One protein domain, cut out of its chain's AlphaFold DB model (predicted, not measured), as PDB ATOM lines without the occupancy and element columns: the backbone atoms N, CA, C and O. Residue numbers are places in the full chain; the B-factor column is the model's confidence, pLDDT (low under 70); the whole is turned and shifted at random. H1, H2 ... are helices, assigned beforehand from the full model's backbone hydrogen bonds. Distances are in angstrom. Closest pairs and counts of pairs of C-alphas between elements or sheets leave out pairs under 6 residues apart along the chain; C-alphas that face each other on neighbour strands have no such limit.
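What this domain is: This is residues 2 to 154 of the 729 residues of the protein "FtsX-like permease family protein" of Candidatus Bathyarchaeota archaeon (UniProt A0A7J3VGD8). One very long helix, H3, makes most of a rod's length; H2, with H1 on it, folds back along its first part, and H4, H5 and H6 pack on its later part. Residues 147 to 154 stick out. The printed part has 153 residues, named helices H1 to H6 and no named strand; it is all helix and extended, 82 by 32 by 25 A, radius of gyration of the C-alphas 24.0 A.

Where its parts are: H1 is residues 2 to 12, C-alpha 2 at (-10.096, 61.407, -25.962); H2 18 to 39; H3 43 to 93, 71.8 A long; H4 97 to 118; H5 120 to 124; H6 127 to 152, C-alpha 152 at (-20.502, 21.411, -62.843).

How they stand to each other: H1, H2 and H3 form an up-and-down bundle, each running against the one before. H2 touches the hub, H3; their closest C-alphas, 34 and 46, are 4.4 A apart. O i to N i+4 pairs within hydrogen-bond range are 43 of 47 in H3, 20 of 22 in H6 and every one in H1, H2, H4 and H5.

The domain as a whole: The printed part has no cut, and its links are tight. Residues 153 to 154 have pLDDT under 70.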
ATOM      1  N   GLU A   2     -10.651  62.336 -24.959       89.06
ATOM      2  CA  GLU A   2     -10.096  61.407 -25.962       89.06
ATOM      3  C   GLU A   2     -11.186  60.784 -26.849       89.06
ATOM      4  O   GLU A   2     -11.141  60.932 -28.068       89.06
ATOM      5  N   VAL A   3     -12.238  60.222 -26.244       89.88
ATOM      6  CA  VAL A   3     -13.397  59.676 -26.977       89.88
ATOM      7  C   VAL A   3     -14.058  60.715 -27.894       89.88
ATOM      8  O   VAL A   3     -14.402  60.398 -29.027       89.88
ATOM      9  N   ASP A   4     -14.175  61.969 -27.450       91.62
ATOM     10  CA  ASP A   4     -14.713  63.066 -28.270       91.62
ATOM     11  C   ASP A   4     -13.833  63.336 -29.498       91.62
ATOM     12  O   ASP A   4     -14.327  63.409 -30.621       91.62
ATOM     13  N   SER A   5     -12.510  63.389 -29.304       91.00
ATOM     14  CA  SER A   5     -11.564  63.574 -30.408       91.00
ATOM     15  C   SER A   5     -11.629  62.433 -31.426       91.00
ATOM     16  O   SER A   5     -11.608  62.694 -32.628       91.00
ATOM     17  N   ILE A   6     -11.804  61.189 -30.958       89.50
ATOM     18  CA  ILE A   6     -12.016  60.026 -31.822       89.50
ATOM     19  C   ILE A   6     -13.323  60.194 -32.600       89.50
ATOM     20  O   ILE A   6     -13.317  60.048 -33.817       89.50
ATOM     21  N   ILE A   7     -14.437  60.540 -31.947       90.06
ATOM     22  CA  ILE A   7     -15.724  60.734 -32.632       90.06
ATOM     23  C   ILE A   7     -15.600  61.797 -33.731       90.06
ATOM     24  O   ILE A   7     -16.002  61.539 -34.865       90.06
ATOM     25  N   VAL A   8     -15.002  62.954 -33.432       89.81
ATOM     26  CA  VAL A   8     -14.805  64.039 -34.410       89.81
ATOM     27  C   VAL A   8     -13.945  63.574 -35.590       89.81
ATOM     28  O   VAL A   8     -14.359  63.717 -36.740       89.81
ATOM     29  N   GLU A   9     -12.792  62.952 -35.329       89.50
ATOM     30  CA  GLU A   9     -11.901  62.447 -36.382       89.50
ATOM     31  C   GLU A   9     -12.602  61.404 -37.272       89.50
ATOM     32  O   GLU A   9     -12.444  61.388 -38.495       89.50
ATOM     33  N   LYS A  10     -13.399  60.513 -36.674       88.38
ATOM     34  CA  LYS A  10     -14.084  59.445 -37.408       88.38
ATOM     35  C   LYS A  10     -15.289  59.952 -38.194       88.38
ATOM     36  O   LYS A  10     -15.528  59.461 -39.298       88.38
ATOM     37  N   GLU A  11     -15.997  60.966 -37.713       87.06
ATOM     38  CA  GLU A  11     -17.024  61.647 -38.509       87.06
ATOM     39  C   GLU A  11     -16.435  62.323 -39.757       87.06
ATOM     40  O   GLU A  11     -17.011  62.209 -40.842       87.06
ATOM     41  N   GLU A  12     -15.254  62.944 -39.650       85.12
ATOM     42  CA  GLU A  12     -14.530  63.489 -40.811       85.12
ATOM     43  C   GLU A  12     -14.133  62.394 -41.818       85.12
ATOM     44  O   GLU A  12     -14.138  62.619 -43.030       85.12
ATOM     45  N   GLN A  13     -13.865  61.178 -41.329       83.50
ATOM     46  CA  GLN A  13     -13.611  59.967 -42.128       83.50
ATOM     47  C   GLN A  13     -14.905  59.276 -42.613       83.50
ATOM     48  O   GLN A  13     -14.873  58.157 -43.134       83.50
ATOM     49  N   GLY A  14     -16.059  59.932 -42.460       81.00
ATOM     50  CA  GLY A  14     -17.335  59.518 -43.033       81.00
ATOM     51  C   GLY A  14     -18.165  58.557 -42.181       81.00
ATOM     52  O   GLY A  14     -19.172  58.048 -42.690       81.00
ATOM     53  N   PHE A  15     -17.772  58.289 -40.931       85.94
ATOM     54  CA  PHE A  15     -18.613  57.552 -39.987       85.94
ATOM     55  C   PHE A  15     -19.819  58.389 -39.563       85.94
ATOM     56  O   PHE A  15     -19.739  59.605 -39.414       85.94
ATOM     57  N   PHE A  16     -20.950  57.722 -39.358       83.19
ATOM     58  CA  PHE A  16     -22.143  58.342 -38.804       83.19
ATOM     59  C   PHE A  16     -22.298  57.945 -37.334       83.19
ATOM     60  O   PHE A  16     -22.798  56.859 -37.044       83.19
ATOM     61  N   LEU A  17     -21.849  58.828 -36.434       86.38
ATOM     62  CA  LEU A  17     -21.716  58.581 -34.991       86.38
ATOM     63  C   LEU A  17     -22.705  59.408 -34.147       86.38
ATOM     64  O   LEU A  17     -22.395  59.854 -33.044       86.38
ATOM     65  N   ALA A  18     -23.913  59.651 -34.668       81.31
ATOM     66  CA  ALA A  18     -24.915  60.473 -33.982       81.31
ATOM     67  C   ALA A  18     -25.396  59.858 -32.654       81.31
ATOM     68  O   ALA A  18     -25.704  60.590 -31.715       81.31
ATOM     69  N   VAL A  19     -25.459  58.524 -32.576       81.94
ATOM     70  CA  VAL A  19     -25.832  57.803 -31.348       81.94
ATOM     71  C   VAL A  19     -24.715  57.936 -30.319       81.94
ATOM     72  O   VAL A  19     -24.968  58.332 -29.188       81.94
ATOM     73  N   GLU A  20     -23.479  57.684 -30.738       87.69
ATOM     74  CA  GLU A  20     -22.281  57.763 -29.908       87.69
ATOM     75  C   GLU A  20     -22.059  59.192 -29.383       87.69
ATOM     76  O   GLU A  20     -21.703  59.379 -28.222       87.69
ATOM     77  N   ARG A  21     -22.352  60.220 -30.192       87.25
ATOM     78  CA  ARG A  21     -22.322  61.624 -29.754       87.25
ATOM     79  C   ARG A  21     -23.396  61.939 -28.716       87.25
ATOM     80  O   ARG A  21     -23.123  62.692 -27.785       87.25
ATOM     81  N   HIS A  22     -24.599  61.386 -28.860       84.62
ATOM     82  CA  HIS A  22     -25.632  61.548 -27.839       84.62
ATOM     83  C   HIS A  22     -25.217  60.883 -26.525       84.62
ATOM     84  O   HIS A  22     -25.262  61.529 -25.486       84.62
ATOM     85  N   GLN A  23     -24.732  59.639 -26.589       86.94
ATOM     86  CA  GLN A  23     -24.228  58.911 -25.422       86.94
ATOM     87  C   GLN A  23     -23.084  59.662 -24.735       86.94
ATOM     88  O   GLN A  23     -23.051  59.750 -23.513       86.94
ATOM     89  N   LEU A  24     -22.170  60.261 -25.504       91.81
ATOM     90  CA  LEU A  24     -21.118  61.108 -24.944       91.81
ATOM     91  C   LEU A  24     -21.690  62.344 -24.227       91.81
ATOM     92  O   LEU A  24     -21.157  62.749 -23.196       91.81
ATOM     93  N   GLY A  25     -22.770  62.931 -24.751       89.62
ATOM     94  CA  GLY A  25     -23.507  64.009 -24.089       89.62
ATOM     95  C   GLY A  25     -24.114  63.571 -22.753       89.62
ATOM     96  O   GLY A  25     -23.946  64.271 -21.756       89.62
ATOM     97  N   ASP A  26     -24.731  62.388 -22.714       88.56
ATOM     98  CA  ASP A  26     -25.288  61.794 -21.490       88.56
ATOM     99  C   ASP A  26     -24.179  61.530 -20.449       88.56
ATOM    100  O   ASP A  26     -24.320  61.853 -19.265       88.56
ATOM    101  N   VAL A  27     -23.024  61.021 -20.896       92.81
ATOM    102  CA  VAL A  27     -21.827  60.846 -20.056       92.81
ATOM    103  C   VAL A  27     -21.352  62.187 -19.502       92.81
ATOM    104  O   VAL A  27     -21.100  62.291 -18.304       92.81
ATOM    105  N   GLN A  28     -21.254  63.226 -20.337       94.19
ATOM    106  CA  GLN A  28     -20.809  64.549 -19.900       94.19
ATOM    107  C   GLN A  28     -21.757  65.141 -18.851       94.19
ATOM    108  O   GLN A  28     -21.296  65.610 -17.814       94.19
ATOM    109  N   GLN A  29     -23.070  65.038 -19.064       93.44
ATOM    110  CA  GLN A  29     -24.069  65.470 -18.085       93.44
ATOM    111  C   GLN A  29     -23.931  64.713 -16.754       93.44
ATOM    112  O   GLN A  29     -24.063  65.303 -15.677       93.44
ATOM    113  N   THR A  30     -23.634  63.415 -16.812       92.44
ATOM    114  CA  THR A  30     -23.419  62.581 -15.621       92.44
ATOM    115  C   THR A  30     -22.150  62.999 -14.868       92.44
ATOM    116  O   THR A  30     -22.175  63.120 -13.643       92.44
ATOM    117  N   ILE A  31     -21.065  63.314 -15.586       94.62
ATOM    118  CA  ILE A  31     -19.818  63.854 -15.013       94.62
ATOM    119  C   ILE A  31     -20.059  65.220 -14.361       94.62
ATOM    120  O   ILE A  31     -19.587  65.466 -13.249       94.62
ATOM    121  N   ASP A  32     -20.803  66.105 -15.022       95.12
ATOM    122  CA  ASP A  32     -21.112  67.438 -14.498       95.12
ATOM    123  C   ASP A  32     -21.956  67.335 -13.216       95.12
ATOM    124  O   ASP A  32     -21.701  68.034 -12.232       95.12
ATOM    125  N   THR A  33     -22.905  66.392 -13.187       93.75
ATOM    126  CA  THR A  33     -23.715  66.078 -12.002       93.75
ATOM    127  C   THR A  33     -22.840  65.553 -10.862       93.75
ATOM    128  O   THR A  33     -22.912  66.075  -9.749       93.75
ATOM    129  N   ALA A  34     -21.953  64.592 -11.137       93.44
ATOM    130  CA  ALA A  34     -21.005  64.066 -10.155       93.44
ATOM    131  C   ALA A  34     -20.097  65.168  -9.582       93.44
ATOM    132  O   ALA A  34     -19.864  65.234  -8.376       93.44
ATOM    133  N   THR A  35     -19.626  66.079 -10.438       95.19
ATOM    134  CA  THR A  35     -18.777  67.214 -10.046       95.19
ATOM    135  C   THR A  35     -19.542  68.209  -9.170       95.19
ATOM    136  O   THR A  35     -18.995  68.723  -8.192       95.19
ATOM    137  N   SER A  36     -20.815  68.463  -9.485       95.38
ATOM    138  CA  SER A  36     -21.684  69.310  -8.664       95.38
ATOM    139  C   SER A  36     -21.902  68.712  -7.272       95.38
ATOM    140  O   SER A  36     -21.683  69.402  -6.277       95.38
ATOM    141  N   LEU A  37     -22.237  67.423  -7.189       92.94
ATOM    142  CA  LEU A  37     -22.421  66.705  -5.923       92.94
ATOM    143  C   LEU A  37     -21.144  66.704  -5.075       92.94
ATOM    144  O   LEU A  37     -21.188  66.999  -3.880       92.94
ATOM    145  N   LEU A  38     -19.989  66.495  -5.716       93.12
ATOM    146  CA  LEU A  38     -18.690  66.571  -5.054       93.12
ATOM    147  C   LEU A  38     -18.445  67.963  -4.454       93.12
ATOM    148  O   LEU A  38     -17.971  68.077  -3.325       93.12
ATOM    149  N   SER A  39     -18.801  69.027  -5.182       94.12
ATOM    150  CA  SER A  39     -18.657  70.408  -4.701       94.12
ATOM    151  C   SER A  39     -19.592  70.753  -3.533       94.12
ATOM    152  O   SER A  39     -19.267  71.623  -2.727       94.12
ATOM    153  N   GLN A  40     -20.726  70.055  -3.418       94.44
ATOM    154  CA  GLN A  40     -21.699  70.204  -2.331       94.44
ATOM    155  C   GLN A  40     -21.333  69.367  -1.092       94.44
ATOM    156  O   GLN A  40     -21.995  69.478  -0.064       94.44
ATOM    157  N   GLY A  41     -20.269  68.556  -1.170       90.56
ATOM    158  CA  GLY A  41     -19.831  67.657  -0.100       90.56
ATOM    159  C   GLY A  41     -20.590  66.329  -0.046       90.56
ATOM    160  O   GLY A  41     -20.390  65.566   0.897       90.56
ATOM    161  N   ASN A  42     -21.430  66.029  -1.042       88.06
ATOM    162  CA  ASN A  42     -22.148  64.761  -1.129       88.06
ATOM    163  C   ASN A  42     -21.273  63.701  -1.818       88.06
ATOM    164  O   ASN A  42     -21.358  63.473  -3.026       88.06
ATOM    165  N   PHE A  43     -20.348  63.119  -1.053       86.31
ATOM    166  CA  PHE A  43     -19.298  62.249  -1.589       86.31
ATOM    167  C   PHE A  43     -19.819  60.918  -2.144       86.31
ATOM    168  O   PHE A  43     -19.261  60.418  -3.120       86.31
ATOM    169  N   GLU A  44     -20.864  60.344  -1.550       78.50
ATOM    170  CA  GLU A  44     -21.384  59.031  -1.942       78.50
ATOM    171  C   GLU A  44     -22.167  59.088  -3.256       78.50
ATOM    172  O   GLU A  44     -21.881  58.328  -4.189       78.50
ATOM    173  N   GLU A  45     -23.082  60.048  -3.388       83.00
ATOM    174  CA  GLU A  45     -23.793  60.268  -4.649       83.00
ATOM    175  C   GLU A  45     -22.823  60.704  -5.756       83.00
ATOM    176  O   GLU A  45     -22.920  60.239  -6.896       83.00
ATOM    177  N   ALA A  46     -21.822  61.534  -5.426       88.44
ATOM    178  CA  ALA A  46     -20.776  61.919  -6.372       88.44
ATOM    179  C   ALA A  46     -19.959  60.711  -6.859       88.44
ATOM    180  O   ALA A  46     -19.671  60.606  -8.056       88.44
ATOM    181  N   PHE A  47     -19.594  59.787  -5.963       87.44
ATOM    182  CA  PHE A  47     -18.900  58.551  -6.326       87.44
ATOM    183  C   PHE A  47     -19.771  57.669  -7.225       87.44
ATOM    184  O   PHE A  47     -19.299  57.210  -8.268       87.44
ATOM    185  N   THR A  48     -21.049  57.508  -6.879       84.12
ATOM    186  CA  THR A  48     -22.017  56.717  -7.652       84.12
ATOM    187  C   THR A  48     -22.177  57.265  -9.068       84.12
ATOM    188  O   THR A  48     -22.003  56.532 -10.042       84.12
ATOM    189  N   LYS A  49     -22.388  58.579  -9.218       89.00
ATOM    190  CA  LYS A  49     -22.479  59.223 -10.538       89.00
ATOM    191  C   LYS A  49     -21.161  59.168 -11.312       89.00
ATOM    192  O   LYS A  49     -21.169  58.978 -12.526       89.00
ATOM    193  N   SER A  50     -20.017  59.250 -10.632       90.94
ATOM    194  CA  SER A  50     -18.707  59.065 -11.276       90.94
ATOM    195  C   SER A  50     -18.532  57.642 -11.811       90.94
ATOM    196  O   SER A  50     -17.993  57.446 -12.903       90.94
ATOM    197  N   ARG A  51     -19.002  56.636 -11.065       88.25
ATOM    198  CA  ARG A  51     -18.982  55.234 -11.485       88.25
ATOM    199  C   ARG A  51     -19.922  54.987 -12.663       88.25
ATOM    200  O   ARG A  51     -19.518  54.301 -13.598       88.25
ATOM    201  N   GLU A  52     -21.111  55.586 -12.646       87.94
ATOM    202  CA  GLU A  52     -22.065  55.580 -13.763       87.94
ATOM    203  C   GLU A  52     -21.412  56.110 -15.038       87.94
ATOM    204  O   GLU A  52     -21.350  55.408 -16.049       87.94
ATOM    205  N   ALA A  53     -20.823  57.305 -14.955       91.69
ATOM    206  CA  ALA A  53     -20.108  57.917 -16.064       91.69
ATOM    207  C   ALA A  53     -18.951  57.041 -16.566       91.69
ATOM    208  O   ALA A  53     -18.758  56.926 -17.773       91.69
ATOM    209  N   PHE A  54     -18.197  56.397 -15.667       90.94
ATOM    210  CA  PHE A  54     -17.108  55.493 -16.044       90.94
ATOM    211  C   PHE A  54     -17.610  54.264 -16.813       90.94
ATOM    212  O   PHE A  54     -17.029  53.915 -17.840       90.94
ATOM    213  N   VAL A  55     -18.684  53.620 -16.343       86.44
ATOM    214  CA  VAL A  55     -19.274  52.450 -17.015       86.44
ATOM    215  C   VAL A  55     -19.796  52.841 -18.397       86.44
ATOM    216  O   VAL A  55     -19.436  52.197 -19.379       86.44
ATOM    217  N   LEU A  56     -20.561  53.933 -18.488       88.12
ATOM    218  CA  LEU A  56     -21.102  54.437 -19.753       88.12
ATOM    219  C   LEU A  56     -19.996  54.840 -20.740       88.12
ATOM    220  O   LEU A  56     -20.082  54.534 -21.928       88.12
ATOM    221  N   LEU A  57     -18.937  55.501 -20.263       91.75
ATOM    222  CA  LEU A  57     -17.805  55.893 -21.102       91.75
ATOM    223  C   LEU A  57     -17.017  54.678 -21.599       91.75
ATOM    224  O   LEU A  57     -16.618  54.651 -22.761       91.75
ATOM    225  N   SER A  58     -16.806  53.674 -20.741       89.12
ATOM    226  CA  SER A  58     -16.105  52.445 -21.118       89.12
ATOM    227  C   SER A  58     -16.904  51.628 -22.137       89.12
ATOM    228  O   SER A  58     -16.322  51.128 -23.099       89.12
ATOM    229  N   ASP A  59     -18.227  51.535 -21.982       85.75
ATOM    230  CA  ASP A  59     -19.103  50.915 -22.983       85.75
ATOM    231  C   ASP A  59     -19.051  51.666 -24.319       85.75
ATOM    232  O   ASP A  59     -18.849  51.053 -25.368       85.75
ATOM    233  N   LEU A  60     -19.134  53.000 -24.285       89.75
ATOM    234  CA  LEU A  60     -19.026  53.845 -25.473       89.75
ATOM    235  C   LEU A  60     -17.685  53.650 -26.197       89.75
ATOM    236  O   LEU A  60     -17.658  53.487 -27.420       89.75
ATOM    237  N   GLU A  61     -16.574  53.640 -25.461       90.75
ATOM    238  CA  GLU A  61     -15.233  53.428 -26.008       90.75
ATOM    239  C   GLU A  61     -15.089  52.029 -26.624       90.75
ATOM    240  O   GLU A  61     -14.645  51.888 -27.769       90.75
ATOM    241  N   ASN A  62     -15.523  50.987 -25.910       86.94
ATOM    242  CA  ASN A  62     -15.525  49.614 -26.415       86.94
ATOM    243  C   ASN A  62     -16.408  49.482 -27.663       86.94
ATOM    244  O   ASN A  62     -16.008  48.863 -28.652       86.94
ATOM    245  N   GLY A  63     -17.588  50.101 -27.651       85.06
ATOM    246  CA  GLY A  63     -18.519  50.149 -28.772       85.06
ATOM    247  C   GLY A  63     -17.917  50.822 -30.006       85.06
ATOM    248  O   GLY A  63     -18.009  50.269 -31.104       85.06
ATOM    249  N   LEU A  64     -17.249  51.966 -29.831       88.38
ATOM    250  CA  LEU A  64     -16.524  52.671 -30.892       88.38
ATOM    251  C   LEU A  64     -15.391  51.816 -31.459       88.38
ATOM    252  O   LEU A  64     -15.308  51.632 -32.673       88.38
ATOM    253  N   ASN A  65     -14.551  51.239 -30.599       87.88
ATOM    254  CA  ASN A  65     -13.442  50.381 -31.017       87.88
ATOM    255  C   ASN A  65     -13.931  49.155 -31.801       87.88
ATOM    256  O   ASN A  65     -13.378  48.823 -32.856       87.88
ATOM    257  N   ASN A  66     -15.013  48.521 -31.341       85.56
ATOM    258  CA  ASN A  66     -15.652  47.408 -32.039       85.56
ATOM    259  C   ASN A  66     -16.214  47.842 -33.397       85.56
ATOM    260  O   ASN A  66     -15.949  47.179 -34.399       85.56
ATOM    261  N   LEU A  67     -16.924  48.973 -33.464       86.62
ATOM    262  CA  LEU A  67     -17.477  49.516 -34.706       86.62
ATOM    263  C   LEU A  67     -16.375  49.807 -35.734       86.62
ATOM    264  O   LEU A  67     -16.514  49.450 -36.906       86.62
ATOM    265  N   LEU A  68     -15.273  50.423 -35.302       85.69
ATOM    266  CA  LEU A  68     -14.126  50.744 -36.153       85.69
ATOM    267  C   LEU A  68     -13.436  49.478 -36.674       85.69
ATOM    268  O   LEU A  68     -13.159  49.362 -37.874       85.69
ATOM    269  N   SER A  69     -13.204  48.504 -35.791       85.81
ATOM    270  CA  SER A  69     -12.619  47.210 -36.150       85.81
ATOM    271  C   SER A  69     -13.498  46.466 -37.159       85.81
ATOM    272  O   SER A  69     -13.017  46.039 -38.214       85.81
ATOM    273  N   ASP A  70     -14.805  46.399 -36.908       87.25
ATOM    274  CA  ASP A  70     -15.779  45.764 -37.793       87.25
ATOM    275  C   ASP A  70     -15.867  46.448 -39.156       87.25
ATOM    276  O   ASP A  70     -15.896  45.764 -40.182       87.25
ATOM    277  N   ALA A  71     -15.873  47.782 -39.183       88.25
ATOM    278  CA  ALA A  71     -15.906  48.552 -40.420       88.25
ATOM    279  C   ALA A  71     -14.678  48.277 -41.296       88.25
ATOM    280  O   ALA A  71     -14.812  48.177 -42.514       88.25
ATOM    281  N   SER A  72     -13.491  48.123 -40.700       86.06
ATOM    282  CA  SER A  72     -12.268  47.806 -41.449       86.06
ATOM    283  C   SER A  72     -12.299  46.385 -42.029       86.06
ATOM    284  O   SER A  72     -12.018  46.179 -43.210       86.06
ATOM    285  N   ARG A  73     -12.723  45.395 -41.231       87.12
ATOM    286  CA  ARG A  73     -12.784  43.984 -41.644       87.12
ATOM    287  C   ARG A  73     -13.878  43.733 -42.678       87.12
ATOM    288  O   ARG A  73     -13.710  42.886 -43.559       87.12
ATOM    289  N   SER A  74     -14.995  44.455 -42.591       90.19
ATOM    290  CA  SER A  74     -16.147  44.240 -43.468       90.19
ATOM    291  C   SER A  74     -15.874  44.608 -44.925       90.19
ATOM    292  O   SER A  74     -16.428  43.966 -45.824       90.19
ATOM    293  N   VAL A  75     -14.964  45.560 -45.173       90.94
ATOM    294  CA  VAL A  75     -14.538  45.987 -46.515       90.94
ATOM    295  C   VAL A  75     -14.138  44.795 -47.377       90.94
ATOM    296  O   VAL A  75     -14.602  44.670 -48.509       90.94
ATOM    297  N   TYR A  76     -13.333  43.874 -46.847       88.69
ATOM    298  CA  TYR A  76     -12.783  42.771 -47.635       88.69
ATOM    299  C   TYR A  76     -13.861  41.797 -48.133       88.69
ATOM    300  O   TYR A  76     -13.837  41.373 -49.290       88.69
ATOM    301  N   ILE A  77     -14.847  41.489 -47.285       88.62
ATOM    302  CA  ILE A  77     -15.986  40.634 -47.646       88.62
ATOM    303  C   ILE A  77     -16.882  41.356 -48.663       88.62
ATOM    304  O   ILE A  77     -17.299  40.772 -49.669       88.62
ATOM    305  N   LEU A  78     -17.136  42.648 -48.438       90.88
ATOM    306  CA  LEU A  78     -17.987  43.469 -49.295       90.88
ATOM    307  C   LEU A  78     -17.402  43.652 -50.699       90.88
ATOM    308  O   LEU A  78     -18.151  43.582 -51.670       90.88
ATOM    309  N   LEU A  79     -16.081  43.788 -50.845       92.62
ATOM    310  CA  LEU A  79     -15.424  43.859 -52.158       92.62
ATOM    311  C   LEU A  79     -15.659  42.591 -52.993       92.62
ATOM    312  O   LEU A  79     -15.967  42.678 -54.185       92.62
ATOM    313  N   GLY A  80     -15.572  41.410 -52.375       90.75
ATOM    314  CA  GLY A  80     -15.904  40.143 -53.035       90.75
ATOM    315  C   GLY A  80     -17.364  40.098 -53.494       90.75
ATOM    316  O   GLY A  80     -17.660  39.695 -54.622       90.75
ATOM    317  N   PHE A  81     -18.275  40.580 -52.653       90.38
ATOM    318  CA  PHE A  81     -19.704  40.598 -52.952       90.38
ATOM    319  C   PHE A  81     -20.095  41.609 -54.044       90.38
ATOM    320  O   PHE A  81     -20.872  41.282 -54.949       90.38
ATOM    321  N   ILE A  82     -19.517  42.812 -54.022       93.69
ATOM    322  CA  ILE A  82     -19.689  43.825 -55.070       93.69
ATOM    323  C   ILE A  82     -19.171  43.281 -56.410       93.69
ATOM    324  O   ILE A  82     -19.816  43.452 -57.449       93.69
ATOM    325  N   CYS A  83     -18.052  42.549 -56.395       94.62
ATOM    326  CA  CYS A  83     -17.522  41.889 -57.585       94.62
ATOM    327  C   CYS A  83     -18.471  40.806 -58.121       94.62
ATOM    328  O   CYS A  83     -18.806  40.806 -59.309       94.62
ATOM    329  N   ALA A  84     -18.974  39.927 -57.248       92.50
ATOM    330  CA  ALA A  84     -19.945  38.898 -57.617       92.50
ATOM    331  C   ALA A  84     -21.211  39.510 -58.233       92.50
ATOM    332  O   ALA A  84     -21.665  39.072 -59.293       92.50
ATOM    333  N   THR A  85     -21.732  40.580 -57.630       93.75
ATOM    334  CA  THR A  85     -22.878  41.330 -58.157       93.75
ATOM    335  C   THR A  85     -22.584  41.892 -59.540       93.75
ATOM    336  O   THR A  85     -23.404  41.752 -60.449       93.75
ATOM    337  N   SER A  86     -21.398  42.471 -59.737       95.31
ATOM    338  CA  SER A  86     -21.005  43.017 -61.030       95.31
ATOM    339  C   SER A  86     -20.987  41.960 -62.136       95.31
ATOM    340  O   SER A  86     -21.519  42.181 -63.226       95.31
ATOM    341  N   ILE A  87     -20.466  40.767 -61.844       92.81
ATOM    342  CA  ILE A  87     -20.466  39.642 -62.788       92.81
ATOM    343  C   ILE A  87     -21.891  39.155 -63.068       92.81
ATOM    344  O   ILE A  87     -22.226  38.889 -64.226       92.81
ATOM    345  N   VAL A  88     -22.753  39.067 -62.050       92.44
ATOM    346  CA  VAL A  88     -24.161  38.686 -62.231       92.44
ATOM    347  C   VAL A  88     -24.870  39.688 -63.147       92.44
ATOM    348  O   VAL A  88     -25.483  39.270 -64.134       92.44
ATOM    349  N   VAL A  89     -24.715  40.995 -62.916       93.38
ATOM    350  CA  VAL A  89     -25.285  42.051 -63.772       93.38
ATOM    351  C   VAL A  89     -24.707  41.995 -65.190       93.38
ATOM    352  O   VAL A  89     -25.458  42.015 -66.168       93.38
ATOM    353  N   ALA A  90     -23.391  41.829 -65.337       92.69
ATOM    354  CA  ALA A  90     -22.754  41.674 -66.644       92.69
ATOM    355  C   ALA A  90     -23.299  40.454 -67.403       92.69
ATOM    356  O   ALA A  90     -23.558  40.519 -68.610       92.69
ATOM    357  N   SER A  91     -23.536  39.346 -66.694       89.19
ATOM    358  CA  SER A  91     -24.125  38.139 -67.264       89.19
ATOM    359  C   SER A  91     -25.562  38.383 -67.742       89.19
ATOM    360  O   SER A  91     -25.922  37.923 -68.832       89.19
ATOM    361  N   LEU A  92     -26.360  39.152 -66.989       90.12
ATOM    362  CA  LEU A  92     -27.730  39.529 -67.346       90.12
ATOM    363  C   LEU A  92     -27.782  40.361 -68.627       90.12
ATOM    364  O   LEU A  92     -28.719  40.191 -69.408       90.12
ATOM    365  N   LEU A  93     -26.778  41.194 -68.898       89.12
ATOM    366  CA  LEU A  93     -26.755  42.086 -70.063       89.12
ATOM    367  C   LEU A  93     -26.129  41.438 -71.304       89.12
ATOM    368  O   LEU A  93     -26.718  41.491 -72.383       89.12
ATOM    369  N   TYR A  94     -25.010  40.725 -71.157       89.38
ATOM    370  CA  TYR A  94     -24.228  40.214 -72.288       89.38
ATOM    371  C   TYR A  94     -24.199  38.677 -72.346       89.38
ATOM    372  O   TYR A  94     -24.354  37.975 -71.343       89.38
ATOM    373  N   GLU A  95     -24.048  38.100 -73.544       85.38
ATOM    374  CA  GLU A  95     -23.800  36.653 -73.726       85.38
ATOM    375  C   GLU A  95     -22.327  36.352 -74.029       85.38
ATOM    376  O   GLU A  95     -21.788  35.392 -73.475       85.38
ATOM    377  N   ASN A  96     -21.666  37.217 -74.803       88.56
ATOM    378  CA  ASN A  96     -20.251  37.109 -75.145       88.56
ATOM    379  C   ASN A  96     -19.356  37.271 -73.899       88.56
ATOM    380  O   ASN A  96     -19.478  38.256 -73.170       88.56
ATOM    381  N   SER A  97     -18.449  36.316 -73.674       85.19
ATOM    382  CA  SER A  97     -17.537  36.282 -72.522       85.19
ATOM    383  C   SER A  97     -16.637  37.514 -72.415       85.19
ATOM    384  O   SER A  97     -16.422  38.000 -71.310       85.19
ATOM    385  N   LEU A  98     -16.172  38.065 -73.541       87.62
ATOM    386  CA  LEU A  98     -15.324  39.261 -73.551       87.62
ATOM    387  C   LEU A  98     -16.108  40.496 -73.090       87.62
ATOM    388  O   LEU A  98     -15.659  41.228 -72.215       87.62
ATOM    389  N   HIS A  99     -17.318  40.688 -73.623       89.75
ATOM    390  CA  HIS A  99     -18.176  41.816 -73.245       89.75
ATOM    391  C   HIS A  99     -18.640  41.717 -71.789       89.75
ATOM    392  O   HIS A  99     -18.711  42.730 -71.101       89.75
ATOM    393  N   LYS A 100     -18.912  40.498 -71.298       89.62
ATOM    394  CA  LYS A 100     -19.199  40.259 -69.878       89.62
ATOM    395  C   LYS A 100     -18.028  40.681 -68.997       89.62
ATOM    396  O   LYS A 100     -18.255  41.409 -68.042       89.62
ATOM    397  N   ALA A 101     -16.807  40.256 -69.326       88.50
ATOM    398  CA  ALA A 101     -15.620  40.600 -68.548       88.50
ATOM    399  C   ALA A 101     -15.399  42.121 -68.526       88.50
ATOM    400  O   ALA A 101     -15.343  42.703 -67.447       88.50
ATOM    401  N   LEU A 102     -15.394  42.778 -69.694       91.69
ATOM    402  CA  LEU A 102     -15.220  44.233 -69.791       91.69
ATOM    403  C   LEU A 102     -16.290  45.007 -69.011       91.69
ATOM    404  O   LEU A 102     -15.953  45.891 -68.223       91.69
ATOM    405  N   PHE A 103     -17.570  44.658 -69.190       93.56
ATOM    406  CA  PHE A 103     -18.653  45.313 -68.462       93.56
ATOM    407  C   PHE A 103     -18.559  45.043 -66.959       93.56
ATOM    408  O   PHE A 103     -18.730  45.965 -66.173       93.56
ATOM    409  N   SER A 104     -18.252  43.808 -66.547       93.19
ATOM    410  CA  SER A 104     -18.110  43.473 -65.128       93.19
ATOM    411  C   SER A 104     -16.969  44.247 -64.470       93.19
ATOM    412  O   SER A 104     -17.126  44.721 -63.351       93.19
ATOM    413  N   THR A 105     -15.852  44.463 -65.165       93.00
ATOM    414  CA  THR A 105     -14.752  45.276 -64.642       93.00
ATOM    415  C   THR A 105     -15.175  46.738 -64.516       93.00
ATOM    416  O   THR A 105     -15.018  47.314 -63.447       93.00
ATOM    417  N   GLY A 106     -15.773  47.326 -65.558       95.25
ATOM    418  CA  GLY A 106     -16.212  48.729 -65.526       95.25
ATOM    419  C   GLY A 106     -17.350  49.006 -64.536       95.25
ATOM    420  O   GLY A 106     -17.388  50.050 -63.891       95.25
ATOM    421  N   PHE A 107     -18.279  48.067 -64.369       95.75
ATOM    422  CA  PHE A 107     -19.355  48.198 -63.391       95.75
ATOM    423  C   PHE A 107     -18.859  47.924 -61.964       95.75
ATOM    424  O   PHE A 107     -19.304  48.580 -61.027       95.75
ATOM    425  N   TYR A 108     -17.882  47.026 -61.791       96.38
ATOM    426  CA  TYR A 108     -17.228  46.802 -60.501       96.38
ATOM    427  C   TYR A 108     -16.469  48.046 -60.040       96.38
ATOM    428  O   TYR A 108     -16.619  48.446 -58.890       96.38
ATOM    429  N   THR A 109     -15.714  48.701 -60.929       95.25
ATOM    430  CA  THR A 109     -15.016  49.949 -60.588       95.25
ATOM    431  C   THR A 109     -15.993  51.066 -60.234       95.25
ATOM    432  O   THR A 109     -15.761  51.776 -59.260       95.25
ATOM    433  N   LEU A 110     -17.119  51.186 -60.948       96.44
ATOM    434  CA  LEU A 110     -18.181  52.133 -60.597       96.44
ATOM    435  C   LEU A 110     -18.748  51.866 -59.193       96.44
ATOM    436  O   LEU A 110     -18.835  52.786 -58.382       96.44
ATOM    437  N   LEU A 111     -19.119  50.616 -58.893       95.62
ATOM    438  CA  LEU A 111     -19.646  50.253 -57.576       95.62
ATOM    439  C   LEU A 111     -18.605  50.426 -56.467       95.62
ATOM    440  O   LEU A 111     -18.972  50.813 -55.364       95.62
ATOM    441  N   LEU A 112     -17.327  50.183 -56.752       94.38
ATOM    442  CA  LEU A 112     -16.227  50.400 -55.815       94.38
ATOM    443  C   LEU A 112     -16.052  51.888 -55.493       94.38
ATOM    444  O   LEU A 112     -15.877  52.228 -54.328       94.38
ATOM    445  N   ILE A 113     -16.156  52.777 -56.487       94.44
ATOM    446  CA  ILE A 113     -16.129  54.231 -56.260       94.44
ATOM    447  C   ILE A 113     -17.300  54.643 -55.362       94.44
ATOM    448  O   ILE A 113     -17.102  55.352 -54.378       94.44
ATOM    449  N   ILE A 114     -18.512  54.164 -55.658       94.00
ATOM    450  CA  ILE A 114     -19.693  54.424 -54.822       94.00
ATOM    451  C   ILE A 114     -19.463  53.897 -53.399       94.00
ATOM    452  O   ILE A 114     -19.688  54.614 -52.428       94.00
ATOM    453  N   PHE A 115     -18.968  52.669 -53.270       92.88
ATOM    454  CA  PHE A 115     -18.677  52.037 -51.990       92.88
ATOM    455  C   PHE A 115     -17.645  52.821 -51.173       92.88
ATOM    456  O   PHE A 115     -17.873  53.041 -49.989       92.88
ATOM    457  N   TYR A 116     -16.576  53.323 -51.795       92.19
ATOM    458  CA  TYR A 116     -15.560  54.146 -51.134       92.19
ATOM    459  C   TYR A 116     -16.152  55.417 -50.497       92.19
ATOM    460  O   TYR A 116     -15.787  55.794 -49.386       92.19
ATOM    461  N   TYR A 117     -17.113  56.067 -51.158       89.62
ATOM    462  CA  TYR A 117     -17.759  57.267 -50.612       89.62
ATOM    463  C   TYR A 117     -18.878  56.978 -49.604       89.62
ATOM    464  O   TYR A 117     -19.210  57.854 -48.797       89.62
ATOM    465  N   LEU A 118     -19.496  55.798 -49.665       89.25
ATOM    466  CA  LEU A 118     -20.625  55.436 -48.803       89.25
ATOM    467  C   LEU A 118     -20.214  54.656 -47.554       89.25
ATOM    468  O   LEU A 118     -20.885  54.775 -46.532       89.25
ATOM    469  N   HIS A 119     -19.145  53.865 -47.622       90.06
ATOM    470  CA  HIS A 119     -18.727  52.976 -46.549       90.06
ATOM    471  C   HIS A 119     -17.489  53.528 -45.830       90.06
ATOM    472  O   HIS A 119     -16.406  53.536 -46.420       90.06
ATOM    473  N   PRO A 120     -17.597  53.933 -44.554       88.56
ATOM    474  CA  PRO A 120     -16.494  54.594 -43.854       88.56
ATOM    475  C   PRO A 120     -15.283  53.675 -43.660       88.56
ATOM    476  O   PRO A 120     -14.144  54.117 -43.783       88.56
ATOM    477  N   GLY A 121     -15.513  52.364 -43.520       88.06
ATOM    478  CA  GLY A 121     -14.448  51.358 -43.516       88.06
ATOM    479  C   GLY A 121     -13.501  51.465 -44.718       88.06
ATOM    480  O   GLY A 121     -12.299  51.306 -44.570       88.06
ATOM    481  N   ALA A 122     -14.017  51.804 -45.905       89.12
ATOM    482  CA  ALA A 122     -13.194  51.914 -47.109       89.12
ATOM    483  C   ALA A 122     -12.336  53.194 -47.141       89.12
ATOM    484  O   ALA A 122     -11.371  53.245 -47.901       89.12
ATOM    485  N   GLN A 123     -12.686  54.211 -46.346       87.06
ATOM    486  CA  GLN A 123     -11.938  55.468 -46.238       87.06
ATOM    487  C   GLN A 123     -10.788  55.369 -45.235       87.06
ATOM    488  O   GLN A 123      -9.760  56.013 -45.436       87.06
ATOM    489  N   ILE A 124     -10.951  54.549 -44.192       87.31
ATOM    490  CA  ILE A 124      -9.910  54.305 -43.181       87.31
ATOM    491  C   ILE A 124      -8.887  53.249 -43.607       87.31
ATOM    492  O   ILE A 124      -7.761  53.262 -43.118       87.31
ATOM    493  N   THR A 125      -9.251  52.326 -44.503       86.75
ATOM    494  CA  THR A 125      -8.310  51.333 -45.037       86.75
ATOM    495  C   THR A 125      -7.272  52.005 -45.932       86.75
ATOM    496  O   THR A 125      -7.594  52.885 -46.734       86.75
ATOM    497  N   ASP A 126      -6.021  51.542 -45.850       88.88
ATOM    498  CA  ASP A 126      -4.962  52.003 -46.740       88.88
ATOM    499  C   ASP A 126      -5.361  51.839 -48.219       88.88
ATOM    500  O   ASP A 126      -5.854  50.794 -48.659       88.88
ATOM    501  N   LYS A 127      -5.138  52.890 -49.013       90.12
ATOM    502  CA  LYS A 127      -5.584  52.945 -50.413       90.12
ATOM    503  C   LYS A 127      -4.895  51.891 -51.278       90.12
ATOM    504  O   LYS A 127      -5.519  51.359 -52.198       90.12
ATOM    505  N   ILE A 128      -3.624  51.587 -51.009       91.56
ATOM    506  CA  ILE A 128      -2.864  50.579 -51.756       91.56
ATOM    507  C   ILE A 128      -3.416  49.194 -51.422       91.56
ATOM    508  O   ILE A 128      -3.634  48.380 -52.324       91.56
ATOM    509  N   GLU A 129      -3.700  48.940 -50.147       90.19
ATOM    510  CA  GLU A 129      -4.302  47.689 -49.697       90.19
ATOM    511  C   GLU A 129      -5.709  47.477 -50.279       90.19
ATOM    512  O   GLU A 129      -5.996  46.410 -50.833       90.19
ATOM    513  N   LEU A 130      -6.554  48.515 -50.260       90.94
ATOM    514  CA  LEU A 130      -7.894  48.496 -50.851       90.94
ATOM    515  C   LEU A 130      -7.839  48.136 -52.343       90.94
ATOM    516  O   LEU A 130      -8.570  47.253 -52.801       90.94
ATOM    517  N   VAL A 131      -6.955  48.783 -53.111       92.69
ATOM    518  CA  VAL A 131      -6.780  48.506 -54.547       92.69
ATOM    519  C   VAL A 131      -6.275  47.082 -54.764       92.69
ATOM    520  O   VAL A 131      -6.831  46.358 -55.591       92.69
ATOM    521  N   LYS A 132      -5.269  46.645 -53.998       93.56
ATOM    522  CA  LYS A 132      -4.720  45.286 -54.076       93.56
ATOM    523  C   LYS A 132      -5.814  44.239 -53.871       93.56
ATOM    524  O   LYS A 132      -5.947  43.327 -54.686       93.56
ATOM    525  N   ILE A 133      -6.626  44.378 -52.826       92.50
ATOM    526  CA  ILE A 133      -7.683  43.410 -52.506       92.50
ATOM    527  C   ILE A 133      -8.823  43.486 -53.516       92.50
ATOM    528  O   ILE A 133      -9.377  42.454 -53.882       92.50
ATOM    529  N   SER A 134      -9.109  44.669 -54.054       93.38
ATOM    530  CA  SER A 134     -10.088  44.836 -55.128       93.38
ATOM    531  C   SER A 134      -9.666  44.152 -56.430       93.38
ATOM    532  O   SER A 134     -10.508  43.621 -57.150       93.38
ATOM    533  N   VAL A 135      -8.368  44.138 -56.740       94.44
ATOM    534  CA  VAL A 135      -7.820  43.383 -57.876       94.44
ATOM    535  C   VAL A 135      -7.860  41.881 -57.594       94.44
ATOM    536  O   VAL A 135      -8.248  41.106 -58.469       94.44
ATOM    537  N   ILE A 136      -7.513  41.458 -56.373       94.12
ATOM    538  CA  ILE A 136      -7.593  40.049 -55.960       94.12
ATOM    539  C   ILE A 136      -9.037  39.547 -56.044       94.12
ATOM    540  O   ILE A 136      -9.268  38.494 -56.635       94.12
ATOM    541  N   SER A 137     -10.016  40.291 -55.524       93.25
ATOM    542  CA  SER A 137     -11.429  39.912 -55.597       93.25
ATOM    543  C   SER A 137     -11.897  39.817 -57.049       93.25
ATOM    544  O   SER A 137     -12.529  38.831 -57.421       93.25
ATOM    545  N   LEU A 138     -11.499  40.763 -57.909       92.69
ATOM    546  CA  LEU A 138     -11.804  40.711 -59.337       92.69
ATOM    547  C   LEU A 138     -11.250  39.439 -59.992       92.69
ATOM    548  O   LEU A 138     -11.984  38.769 -60.721       92.69
ATOM    549  N   LEU A 139      -9.993  39.076 -59.723       91.50
ATOM    550  CA  LEU A 139      -9.367  37.867 -60.263       91.50
ATOM    551  C   LEU A 139     -10.030  36.593 -59.728       91.50
ATOM    552  O   LEU A 139     -10.401  35.718 -60.511       91.50
ATOM    553  N   VAL A 140     -10.216  36.488 -58.413       91.81
ATOM    554  CA  VAL A 140     -10.793  35.304 -57.757       91.81
ATOM    555  C   VAL A 140     -12.230  35.072 -58.218       91.81
ATOM    556  O   VAL A 140     -12.579  33.962 -58.615       91.81
ATOM    557  N   VAL A 141     -13.069  36.106 -58.236       88.44
ATOM    558  CA  VAL A 141     -14.481  35.938 -58.596       88.44
ATOM    559  C   VAL A 141     -14.640  35.697 -60.106       88.44
ATOM    560  O   VAL A 141     -15.433  34.841 -60.495       88.44
ATOM    561  N   ASN A 142     -13.858  36.350 -60.979       85.81
ATOM    562  CA  ASN A 142     -13.905  36.058 -62.421       85.81
ATOM    563  C   ASN A 142     -13.385  34.654 -62.758       85.81
ATOM    564  O   ASN A 142     -13.983  33.958 -63.581       85.81
ATOM    565  N   THR A 143     -12.295  34.215 -62.121       87.38
ATOM    566  CA  THR A 143     -11.787  32.846 -62.304       87.38
ATOM    567  C   THR A 143     -12.801  31.822 -61.803       87.38
ATOM    568  O   THR A 143     -13.102  30.876 -62.530       87.38
ATOM    569  N   ALA A 144     -13.426  32.050 -60.644       86.75
ATOM    570  CA  ALA A 144     -14.523  31.220 -60.150       86.75
ATOM    571  C   ALA A 144     -15.706  31.187 -61.132       86.75
ATOM    572  O   ALA A 144     -16.182  30.106 -61.477       86.75
ATOM    573  N   ALA A 145     -16.134  32.336 -61.665       83.69
ATOM    574  CA  ALA A 145     -17.220  32.418 -62.645       83.69
ATOM    575  C   ALA A 145     -16.914  31.671 -63.958       83.69
ATOM    576  O   ALA A 145     -17.833  31.207 -64.635       83.69
ATOM    577  N   TRP A 146     -15.636  31.528 -64.319       82.69
ATOM    578  CA  TRP A 146     -15.199  30.777 -65.499       82.69
ATOM    579  C   TRP A 146     -15.012  29.273 -65.236       82.69
ATOM    580  O   TRP A 146     -15.333  28.453 -66.100       82.69
ATOM    581  N   ILE A 147     -14.509  28.896 -64.055       86.00
ATOM    582  CA  ILE A 147     -14.203  27.507 -63.675       86.00
ATOM    583  C   ILE A 147     -15.455  26.764 -63.198       86.00
ATOM    584  O   ILE A 147     -15.671  25.617 -63.595       86.00
ATOM    585  N   LEU A 148     -16.297  27.403 -62.382       83.19
ATOM    586  CA  LEU A 148     -17.456  26.771 -61.745       83.19
ATOM    587  C   LEU A 148     -18.406  26.111 -62.766       83.19
ATOM    588  O   LEU A 148     -18.730  24.935 -62.583       83.19
ATOM    589  N   PRO A 149     -18.767  26.751 -63.900       81.00
ATOM    590  CA  PRO A 149     -19.585  26.101 -64.922       81.00
ATOM    591  C   PRO A 149     -18.925  24.855 -65.529       81.00
ATOM    592  O   PRO A 149     -19.623  23.903 -65.862       81.00
ATOM    593  N   LYS A 150     -17.592  24.835 -65.671       80.75
ATOM    594  CA  LYS A 150     -16.854  23.690 -66.235       80.75
ATOM    595  C   LYS A 150     -16.801  22.510 -65.270       80.75
ATOM    596  O   LYS A 150     -16.902  21.371 -65.707       80.75
ATOM    597  N   LEU A 151     -16.663  22.778 -63.972       78.50
ATOM    598  CA  LEU A 151     -16.679  21.742 -62.936       78.50
ATOM    599  C   LEU A 151     -18.058  21.093 -62.797       78.50
ATOM    600  O   LEU A 151     -18.145  19.886 -62.590       78.50
ATOM    601  N   MET A 152     -19.120  21.888 -62.936       71.81
ATOM    602  CA  MET A 152     -20.502  21.411 -62.843       71.81
ATOM    603  C   MET A 152     -20.971  20.686 -64.110       71.81
ATOM    604  O   MET A 152     -21.882  19.868 -64.044       71.81
ATOM    605  N   ASN A 153     -20.346  20.949 -65.261       66.88
ATOM    606  CA  ASN A 153     -20.705  20.347 -66.544       66.88
ATOM    607  C   ASN A 153     -19.867  19.089 -66.850       66.88
ATOM    608  O   ASN A 153     -19.245  18.982 -67.908       66.88
ATOM    609  N   ARG A 154     -19.814  18.137 -65.909       60.72
ATOM    610  CA  ARG A 154     -19.245  16.802 -66.158       60.72
ATOM    611  C   ARG A 154     -20.314  15.963 -66.864       60.72
ATOM    612  O   ARG A 154     -21.338  15.653 -66.266       60.72
TER     613      ARG A 154